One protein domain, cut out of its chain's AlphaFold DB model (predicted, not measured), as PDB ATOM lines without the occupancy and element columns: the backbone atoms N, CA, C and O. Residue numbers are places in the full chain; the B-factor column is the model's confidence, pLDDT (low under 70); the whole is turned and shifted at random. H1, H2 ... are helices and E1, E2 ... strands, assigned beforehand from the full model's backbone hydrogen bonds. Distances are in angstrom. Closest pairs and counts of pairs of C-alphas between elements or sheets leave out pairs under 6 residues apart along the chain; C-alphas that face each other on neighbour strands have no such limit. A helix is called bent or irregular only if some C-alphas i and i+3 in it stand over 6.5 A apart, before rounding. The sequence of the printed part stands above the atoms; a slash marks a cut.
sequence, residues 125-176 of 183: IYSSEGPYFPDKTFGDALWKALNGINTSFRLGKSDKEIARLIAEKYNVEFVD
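AT A GLANCE: This is residues 125 to 176 of the 183 residues of an uncharacterized protein of Fervidobacterium pennivorans (UniProt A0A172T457). A small sheet of three short parallel strands, in the order E2 E1 E3, has helices H1 and H2 packed on one face, making two layers. The 52 printed residues hold E1 H1 E2 H2 E3, mixed in class; the whole is compact, radius of gyration of the C-alphas 10.0 A, spans 27 by 21 by 15 A.

HOW THE PARTS SIT: E1, residues 125 to 127, is parallel to E2, residues 151 to 153 (N 153 to O 126, 2.8 A), and to E3, residues 173 to 175 (N 125 to O 173, 3.0 A). H1, residues 138 to 146, lies over E2 at a height over the sheet of 6.7 A; their closest C-alphas, Ala 141 and Thr 151, are 5.4 A apart. E1, H1, E2 form a strand-helix-strand unit, helix between parallel neighbours, with a left-handed crossover. H2, residues 157 to 169, is on the sheet; its closest C-alphas with E3, Arg 164 and Phe 174, are 5.9 A apart. E2, H2, E3 form a split unit, E1 between the strands, right-handed. H1 and H2 are close but not clearly touching, Phe 138 and Ala 163 having the closest C-alphas, 7.4 A. Each O i to N i+4 pair is within hydrogen-bond range in H1, 7 of 9 in H2, which is irregular: C-alphas 158 and 161 are 7.2 A apart.

IN THESE COORDINATES: E1 begins at C-alpha 125, (-44.005, 38.851, 117.786). H1 measures 12.1 A and H2 20.1 A from first to last C-alpha. E3 ends at C-alpha 175, (-38.022, 38.278, 116.856).

THE WHOLE: The C-alphas farthest apart, of Pro 131 and Lys 169, are 27.9 A apart. The printed part has no cut and no long link. pLDDT is under 70 at residues 130 to 135 and 156 to 158.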
ATOM      1  N   ILE A 125     -43.732  37.649 118.563       87.00
ATOM      2  CA  ILE A 125     -44.005  38.851 117.786       87.00
ATOM      3  C   ILE A 125     -42.819  39.133 116.870       87.00
ATOM      4  O   ILE A 125     -41.661  39.031 117.280       87.00
ATOM      5  N   TYR A 126     -43.112  39.483 115.621       85.62
ATOM      6  CA  TYR A 126     -42.089  39.745 114.613       85.62
ATOM      7  C   TYR A 126     -41.983  41.241 114.353       85.62
ATOM      8  O   TYR A 126     -42.960  41.880 113.965       85.62
ATOM      9  N   SER A 127     -40.795  41.804 114.520       84.75
ATOM     10  CA  SER A 127     -40.522  43.154 114.046       84.75
ATOM     11  C   SER A 127     -40.333  43.116 112.527       84.75
ATOM     12  O   SER A 127     -39.514  42.349 112.029       84.75
ATOM     13  N   SER A 128     -41.109  43.908 111.784       79.38
ATOM     14  CA  SER A 128     -41.021  44.011 110.321       79.38
ATOM     15  C   SER A 128     -40.512  45.385 109.883       79.38
ATOM     16  O   SER A 128     -40.894  46.409 110.450       79.38
ATOM     17  N   GLU A 129     -39.689  45.403 108.833       71.75
ATOM     18  CA  GLU A 129     -39.187  46.620 108.176       71.75
ATOM     19  C   GLU A 129     -40.066  47.080 106.990       71.75
ATOM     20  O   GLU A 129     -39.810  48.132 106.404       71.75
ATOM     21  N   GLY A 130     -41.120  46.324 106.648       64.19
ATOM     22  CA  GLY A 130     -42.010  46.587 105.506       64.19
ATOM     23  C   GLY A 130     -42.861  47.866 105.626       64.19
ATOM     24  O   GLY A 130     -42.828  48.537 106.661       64.19
ATOM     25  N   PRO A 131     -43.640  48.242 104.587       57.59
ATOM     26  CA  PRO A 131     -44.425  49.481 104.571       57.59
ATOM     27  C   PRO A 131     -45.344  49.608 105.796       57.59
ATOM     28  O   PRO A 131     -45.843  48.618 106.324       57.59
ATOM     29  N   TYR A 132     -45.498  50.837 106.295       55.53
ATOM     30  CA  TYR A 132     -46.268  51.115 107.507       55.53
ATOM     31  C   TYR A 132     -47.753  50.833 107.257       55.53
ATOM     32  O   TYR A 132     -48.377  51.493 106.429       55.53
ATOM     33  N   PHE A 133     -48.306  49.858 107.979       60.28
ATOM     34  CA  PHE A 133     -49.739  49.583 108.003       60.28
ATOM     35  C   PHE A 133     -50.291  50.051 109.356       60.28
ATOM     36  O   PHE A 133     -49.864  49.512 110.379       60.28
ATOM     37  N   PRO A 134     -51.215  51.029 109.387       55.25
ATOM     38  CA  PRO A 134     -51.738  51.594 110.633       55.25
ATOM     39  C   PRO A 134     -52.467  50.562 111.512       55.25
ATOM     40  O   PRO A 134     -52.504  50.718 112.727       55.25
ATOM     41  N   ASP A 135     -52.942  49.459 110.929       58.50
ATOM     42  CA  ASP A 135     -53.724  48.424 111.624       58.50
ATOM     43  C   ASP A 135     -52.870  47.375 112.372       58.50
ATOM     44  O   ASP A 135     -53.364  46.310 112.760       58.50
ATOM     45  N   LYS A 136     -51.557  47.603 112.512       73.25
ATOM     46  CA  LYS A 136     -50.616  46.646 113.121       73.25
ATOM     47  C   LYS A 136     -49.729  47.316 114.171       73.25
ATOM     48  O   LYS A 136     -48.520  47.461 113.975       73.25
ATOM     49  N   THR A 137     -50.333  47.698 115.296       83.25
ATOM     50  CA  THR A 137     -49.597  48.226 116.455       83.25
ATOM     51  C   THR A 137     -48.902  47.111 117.248       83.25
ATOM     52  O   THR A 137     -49.252  45.932 117.145       83.25
ATOM     53  N   PHE A 138     -47.919  47.473 118.082       84.62
ATOM     54  CA  PHE A 138     -47.310  46.537 119.036       84.62
ATOM     55  C   PHE A 138     -48.343  45.949 120.004       84.62
ATOM     56  O   PHE A 138     -48.301  44.753 120.274       84.62
ATOM     57  N   GLY A 139     -49.282  46.768 120.493       82.69
ATOM     58  CA  GLY A 139     -50.337  46.315 121.400       82.69
ATOM     59  C   GLY A 139     -51.213  45.238 120.765       82.69
ATOM     60  O   GLY A 139     -51.432  44.189 121.369       82.69
ATOM     61  N   ASP A 140     -51.624  45.440 119.511       83.62
ATOM     62  CA  ASP A 140     -52.410  44.452 118.766       83.62
ATOM     63  C   ASP A 140     -51.625  43.165 118.518       83.62
ATOM     64  O   ASP A 140     -52.177  42.067 118.614       83.62
ATOM     65  N   ALA A 141     -50.336  43.288 118.195       84.94
ATOM     66  CA  ALA A 141     -49.483  42.135 117.956       84.94
ATOM     67  C   ALA A 141     -49.222  41.339 119.235       84.94
ATOM     68  O   ALA A 141     -49.291  40.112 119.216       84.94
ATOM     69  N   LEU A 142     -49.001  42.026 120.357       84.50
ATOM     70  CA  LEU A 142     -48.865  41.414 121.672       84.50
ATOM     71  C   LEU A 142     -50.161  40.697 122.063       84.50
ATOM     72  O   LEU A 142     -50.129  39.530 122.440       84.50
ATOM     73  N   TRP A 143     -51.310  41.351 121.898       83.38
ATOM     74  CA  TRP A 143     -52.614  40.755 122.179       83.38
ATOM     75  C   TRP A 143     -52.886  39.511 121.325       83.38
ATOM     76  O   TRP A 143     -53.324  38.479 121.836       83.38
ATOM     77  N   LYS A 144     -52.609  39.570 120.017       84.25
ATOM     78  CA  LYS A 144     -52.766  38.421 119.112       84.25
ATOM     79  C   LYS A 144     -51.794  37.296 119.450       84.25
ATOM     80  O   LYS A 144     -52.230  36.143 119.494       84.25
ATOM     81  N   ALA A 145     -50.539  37.638 119.756       82.50
ATOM     82  CA  ALA A 145     -49.528  36.687 120.195       82.50
ATOM     83  C   ALA A 145     -50.027  35.949 121.423       82.50
ATOM     84  O   ALA A 145     -50.160  34.741 121.346       82.50
ATOM     85  N   LEU A 146     -50.449  36.644 122.480       78.06
ATOM     86  CA  LEU A 146     -50.991  36.028 123.698       78.06
ATOM     87  C   LEU A 146     -52.214  35.131 123.448       78.06
ATOM     88  O   LEU A 146     -52.410  34.148 124.159       78.06
ATOM     89  N   ASN A 147     -52.994  35.417 122.407       77.50
ATOM     90  CA  ASN A 147     -54.148  34.620 121.993       77.50
ATOM     91  C   ASN A 147     -53.817  33.453 121.045       77.50
ATOM     92  O   ASN A 147     -54.733  32.842 120.485       77.50
ATOM     93  N   GLY A 148     -52.542  33.115 120.841       75.31
ATOM     94  CA  GLY A 148     -52.154  31.941 120.057       75.31
ATOM     95  C   GLY A 148     -51.834  32.209 118.588       75.31
ATOM     96  O   GLY A 148     -51.716  31.236 117.840       75.31
ATOM     97  N   ILE A 149     -51.741  33.476 118.164       83.00
ATOM     98  CA  ILE A 149     -51.456  33.869 116.775       83.00
ATOM     99  C   ILE A 149     -50.207  34.741 116.748       83.00
ATOM    100  O   ILE A 149     -50.234  35.884 117.207       83.00
ATOM    101  N   ASN A 150     -49.128  34.245 116.157       83.38
ATOM    102  CA  ASN A 150     -47.922  35.043 116.013       83.38
ATOM    103  C   ASN A 150     -48.135  36.093 114.923       83.38
ATOM    104  O   ASN A 150     -48.621  35.799 113.830       83.38
ATOM    105  N   THR A 151     -47.786  37.343 115.214       82.31
ATOM    106  CA  THR A 151     -48.044  38.446 114.286       82.31
ATOM    107  C   THR A 151     -46.872  39.399 114.190       82.31
ATOM    108  O   THR A 151     -46.079  39.562 115.117       82.31
ATOM    109  N   SER A 152     -46.749  40.006 113.015       82.75
ATOM    110  CA  SER A 152     -45.740  41.014 112.735       82.75
ATOM    111  C   SER A 152     -46.263  42.416 113.021       82.75
ATOM    112  O   SER A 152     -47.410  42.721 112.684       82.75
ATOM    113  N   PHE A 153     -45.393  43.287 113.506       82.88
ATOM    114  CA  PHE A 153     -45.666  44.698 113.749       82.88
ATOM    115  C   PHE A 153     -44.443  45.545 113.392       82.88
ATOM    116  O   PHE A 153     -43.337  45.025 113.227       82.88
ATOM    117  N   ARG A 154     -44.635  46.858 113.256       76.44
ATOM    118  CA  ARG A 154     -43.554  47.807 112.970       76.44
ATOM    119  C   ARG A 154     -43.423  48.808 114.113       76.44
ATOM    120  O   ARG A 154     -44.423  49.237 114.678       76.44
ATOM    121  N   LEU A 155     -42.186  49.172 114.435       73.06
ATOM    122  CA  LEU A 155     -41.824  50.163 115.453       73.06
ATOM    123  C   LEU A 155     -40.855  51.193 114.869       73.06
ATOM    124  O   LEU A 155     -40.139  50.897 113.907       73.06
ATOM    125  N   GLY A 156     -40.789  52.374 115.487       64.75
ATOM    126  CA  GLY A 156     -39.662  53.294 115.325       64.75
ATOM    127  C   GLY A 156     -38.391  52.774 116.015       64.75
ATOM    128  O   GLY A 156     -38.444  51.871 116.849       64.75
ATOM    129  N   LYS A 157     -37.222  53.344 115.679       60.06
ATOM    130  CA  LYS A 157     -35.918  52.919 116.239       60.06
ATOM    131  C   LYS A 157     -35.838  53.055 117.770       60.06
ATOM    132  O   LYS A 157     -35.200  52.217 118.397       60.06
ATOM    133  N   SER A 158     -36.485  54.063 118.360       53.53
ATOM    134  CA  SER A 158     -36.511  54.314 119.812       53.53
ATOM    135  C   SER A 158     -37.367  53.319 120.601       53.53
ATOM    136  O   SER A 158     -37.135  53.111 121.786       53.53
ATOM    137  N   ASP A 159     -38.327  52.662 119.947       70.44
ATOM    138  CA  ASP A 159     -39.404  51.940 120.641       70.44
ATOM    139  C   ASP A 159     -39.132  50.427 120.738       70.44
ATOM    140  O   ASP A 159     -39.888  49.676 121.360       70.44
ATOM    141  N   LYS A 160     -38.034  49.958 120.132       78.00
ATOM    142  CA  LYS A 160     -37.685  48.534 120.029       78.00
ATOM    143  C   LYS A 160     -37.231  47.928 121.350       78.00
ATOM    144  O   LYS A 160     -37.644  46.819 121.681       78.00
ATOM    145  N   GLU A 161     -36.413  48.642 122.115       79.38
ATOM    146  CA  GLU A 161     -35.948  48.163 123.422       79.38
ATOM    147  C   GLU A 161     -37.097  48.086 124.426       79.38
ATOM    148  O   GLU A 161     -37.251  47.078 125.112       79.38
ATOM    149  N   ILE A 162     -37.963  49.101 124.443       82.19
ATOM    150  CA  ILE A 162     -39.161  49.136 125.288       82.19
ATOM    151  C   ILE A 162     -40.086  47.968 124.938       82.19
ATOM    152  O   ILE A 162     -40.506  47.220 125.819       82.19
ATOM    153  N   ALA A 163     -40.360  47.753 123.651       82.50
ATOM    154  CA  ALA A 163     -41.187  46.637 123.213       82.50
ATOM    155  C   ALA A 163     -40.562  45.272 123.537       82.50
ATOM    156  O   ALA A 163     -41.285  44.352 123.920       82.50
ATOM    157  N   ARG A 164     -39.231  45.136 123.452       84.25
ATOM    158  CA  ARG A 164     -38.517  43.927 123.882       84.25
ATOM    159  C   ARG A 164     -38.671  43.692 125.383       84.25
ATOM    160  O   ARG A 164     -38.995  42.576 125.769       84.25
ATOM    161  N   LEU A 165     -38.506  44.718 126.219       83.38
ATOM    162  CA  LEU A 165     -38.686  44.609 127.674       83.38
ATOM    163  C   LEU A 165     -40.122  44.230 128.047       83.38
ATOM    164  O   LEU A 165     -40.338  43.385 128.915       83.38
ATOM    165  N   ILE A 166     -41.111  44.821 127.371       82.69
ATOM    166  CA  ILE A 166     -42.520  44.476 127.570       82.69
ATOM    167  C   ILE A 166     -42.770  43.023 127.147       82.69
ATOM    168  O   ILE A 166     -43.362  42.264 127.908       82.69
ATOM    169  N   ALA A 167     -42.285  42.605 125.977       82.69
ATOM    170  CA  ALA A 167     -42.427  41.229 125.506       82.69
ATOM    171  C   ALA A 167     -41.766  40.220 126.463       82.69
ATOM    172  O   ALA A 167     -42.406  39.240 126.841       82.69
ATOM    173  N   GLU A 168     -40.542  40.498 126.934       81.38
ATOM    174  CA  GLU A 168     -39.841  39.675 127.931       81.38
ATOM    175  C   GLU A 168     -40.650  39.561 129.234       81.38
ATOM    176  O   GLU A 168     -40.815  38.455 129.748       81.38
ATOM    177  N   LYS A 169     -41.232  40.666 129.731       81.50
ATOM    178  CA  LYS A 169     -42.104  40.660 130.922       81.50
ATOM    179  C   LYS A 169     -43.310  39.732 130.758       81.50
ATOM    180  O   LYS A 169     -43.737  39.111 131.728       81.50
ATOM    181  N   TYR A 170     -43.849  39.633 129.545       74.38
ATOM    182  CA  TYR A 170     -44.971  38.758 129.214       74.38
ATOM    183  C   TYR A 170     -44.537  37.388 128.655       74.38
ATOM    184  O   TYR A 170     -45.358  36.679 128.082       74.38
ATOM    185  N   ASN A 171     -43.268  36.981 128.798       76.44
ATOM    186  CA  ASN A 171     -42.742  35.713 128.263       76.44
ATOM    187  C   ASN A 171     -42.981  35.505 126.748       76.44
ATOM    188  O   ASN A 171     -43.012  34.368 126.268       76.44
ATOM    189  N   VAL A 172     -43.122  36.599 125.997       81.31
ATOM    190  CA  VAL A 172     -43.286  36.624 124.541       81.31
ATOM    191  C   VAL A 172     -41.916  36.789 123.890       81.31
ATOM    192  O   VAL A 172     -41.139  37.669 124.256       81.31
ATOM    193  N   GLU A 173     -41.606  35.943 122.911       83.56
ATOM    194  CA  GLU A 173     -40.364  36.039 122.148       83.56
ATOM    195  C   GLU A 173     -40.446  37.204 121.153       83.56
ATOM    196  O   GLU A 173     -41.321  37.250 120.281       83.56
ATOM    197  N   PHE A 174     -39.517  38.149 121.282       83.94
ATOM    198  CA  PHE A 174     -39.342  39.241 120.333       83.94
ATOM    199  C   PHE A 174     -38.363  38.809 119.240       83.94
ATOM    200  O   PHE A 174     -37.171  38.659 119.510       83.94
ATOM    201  N   VAL A 175     -38.849  38.649 118.010       83.62
ATOM    202  CA  VAL A 175     -38.022  38.278 116.856       83.62
ATOM    203  C   VAL A 175     -37.743  39.520 116.014       83.62
ATOM    204  O   VAL A 175     -38.658  40.157 115.489       83.62
ATOM    205  N   ASP A 176     -36.466  39.871 115.888       78.00
ATOM    206  CA  ASP A 176     -36.026  41.000 115.068       78.00
ATOM    207  C   ASP A 176     -36.140  40.676 113.569       78.00
ATOM    208  O   ASP A 176     -35.947  39.530 113.163       78.00
TER     209      ASP A 176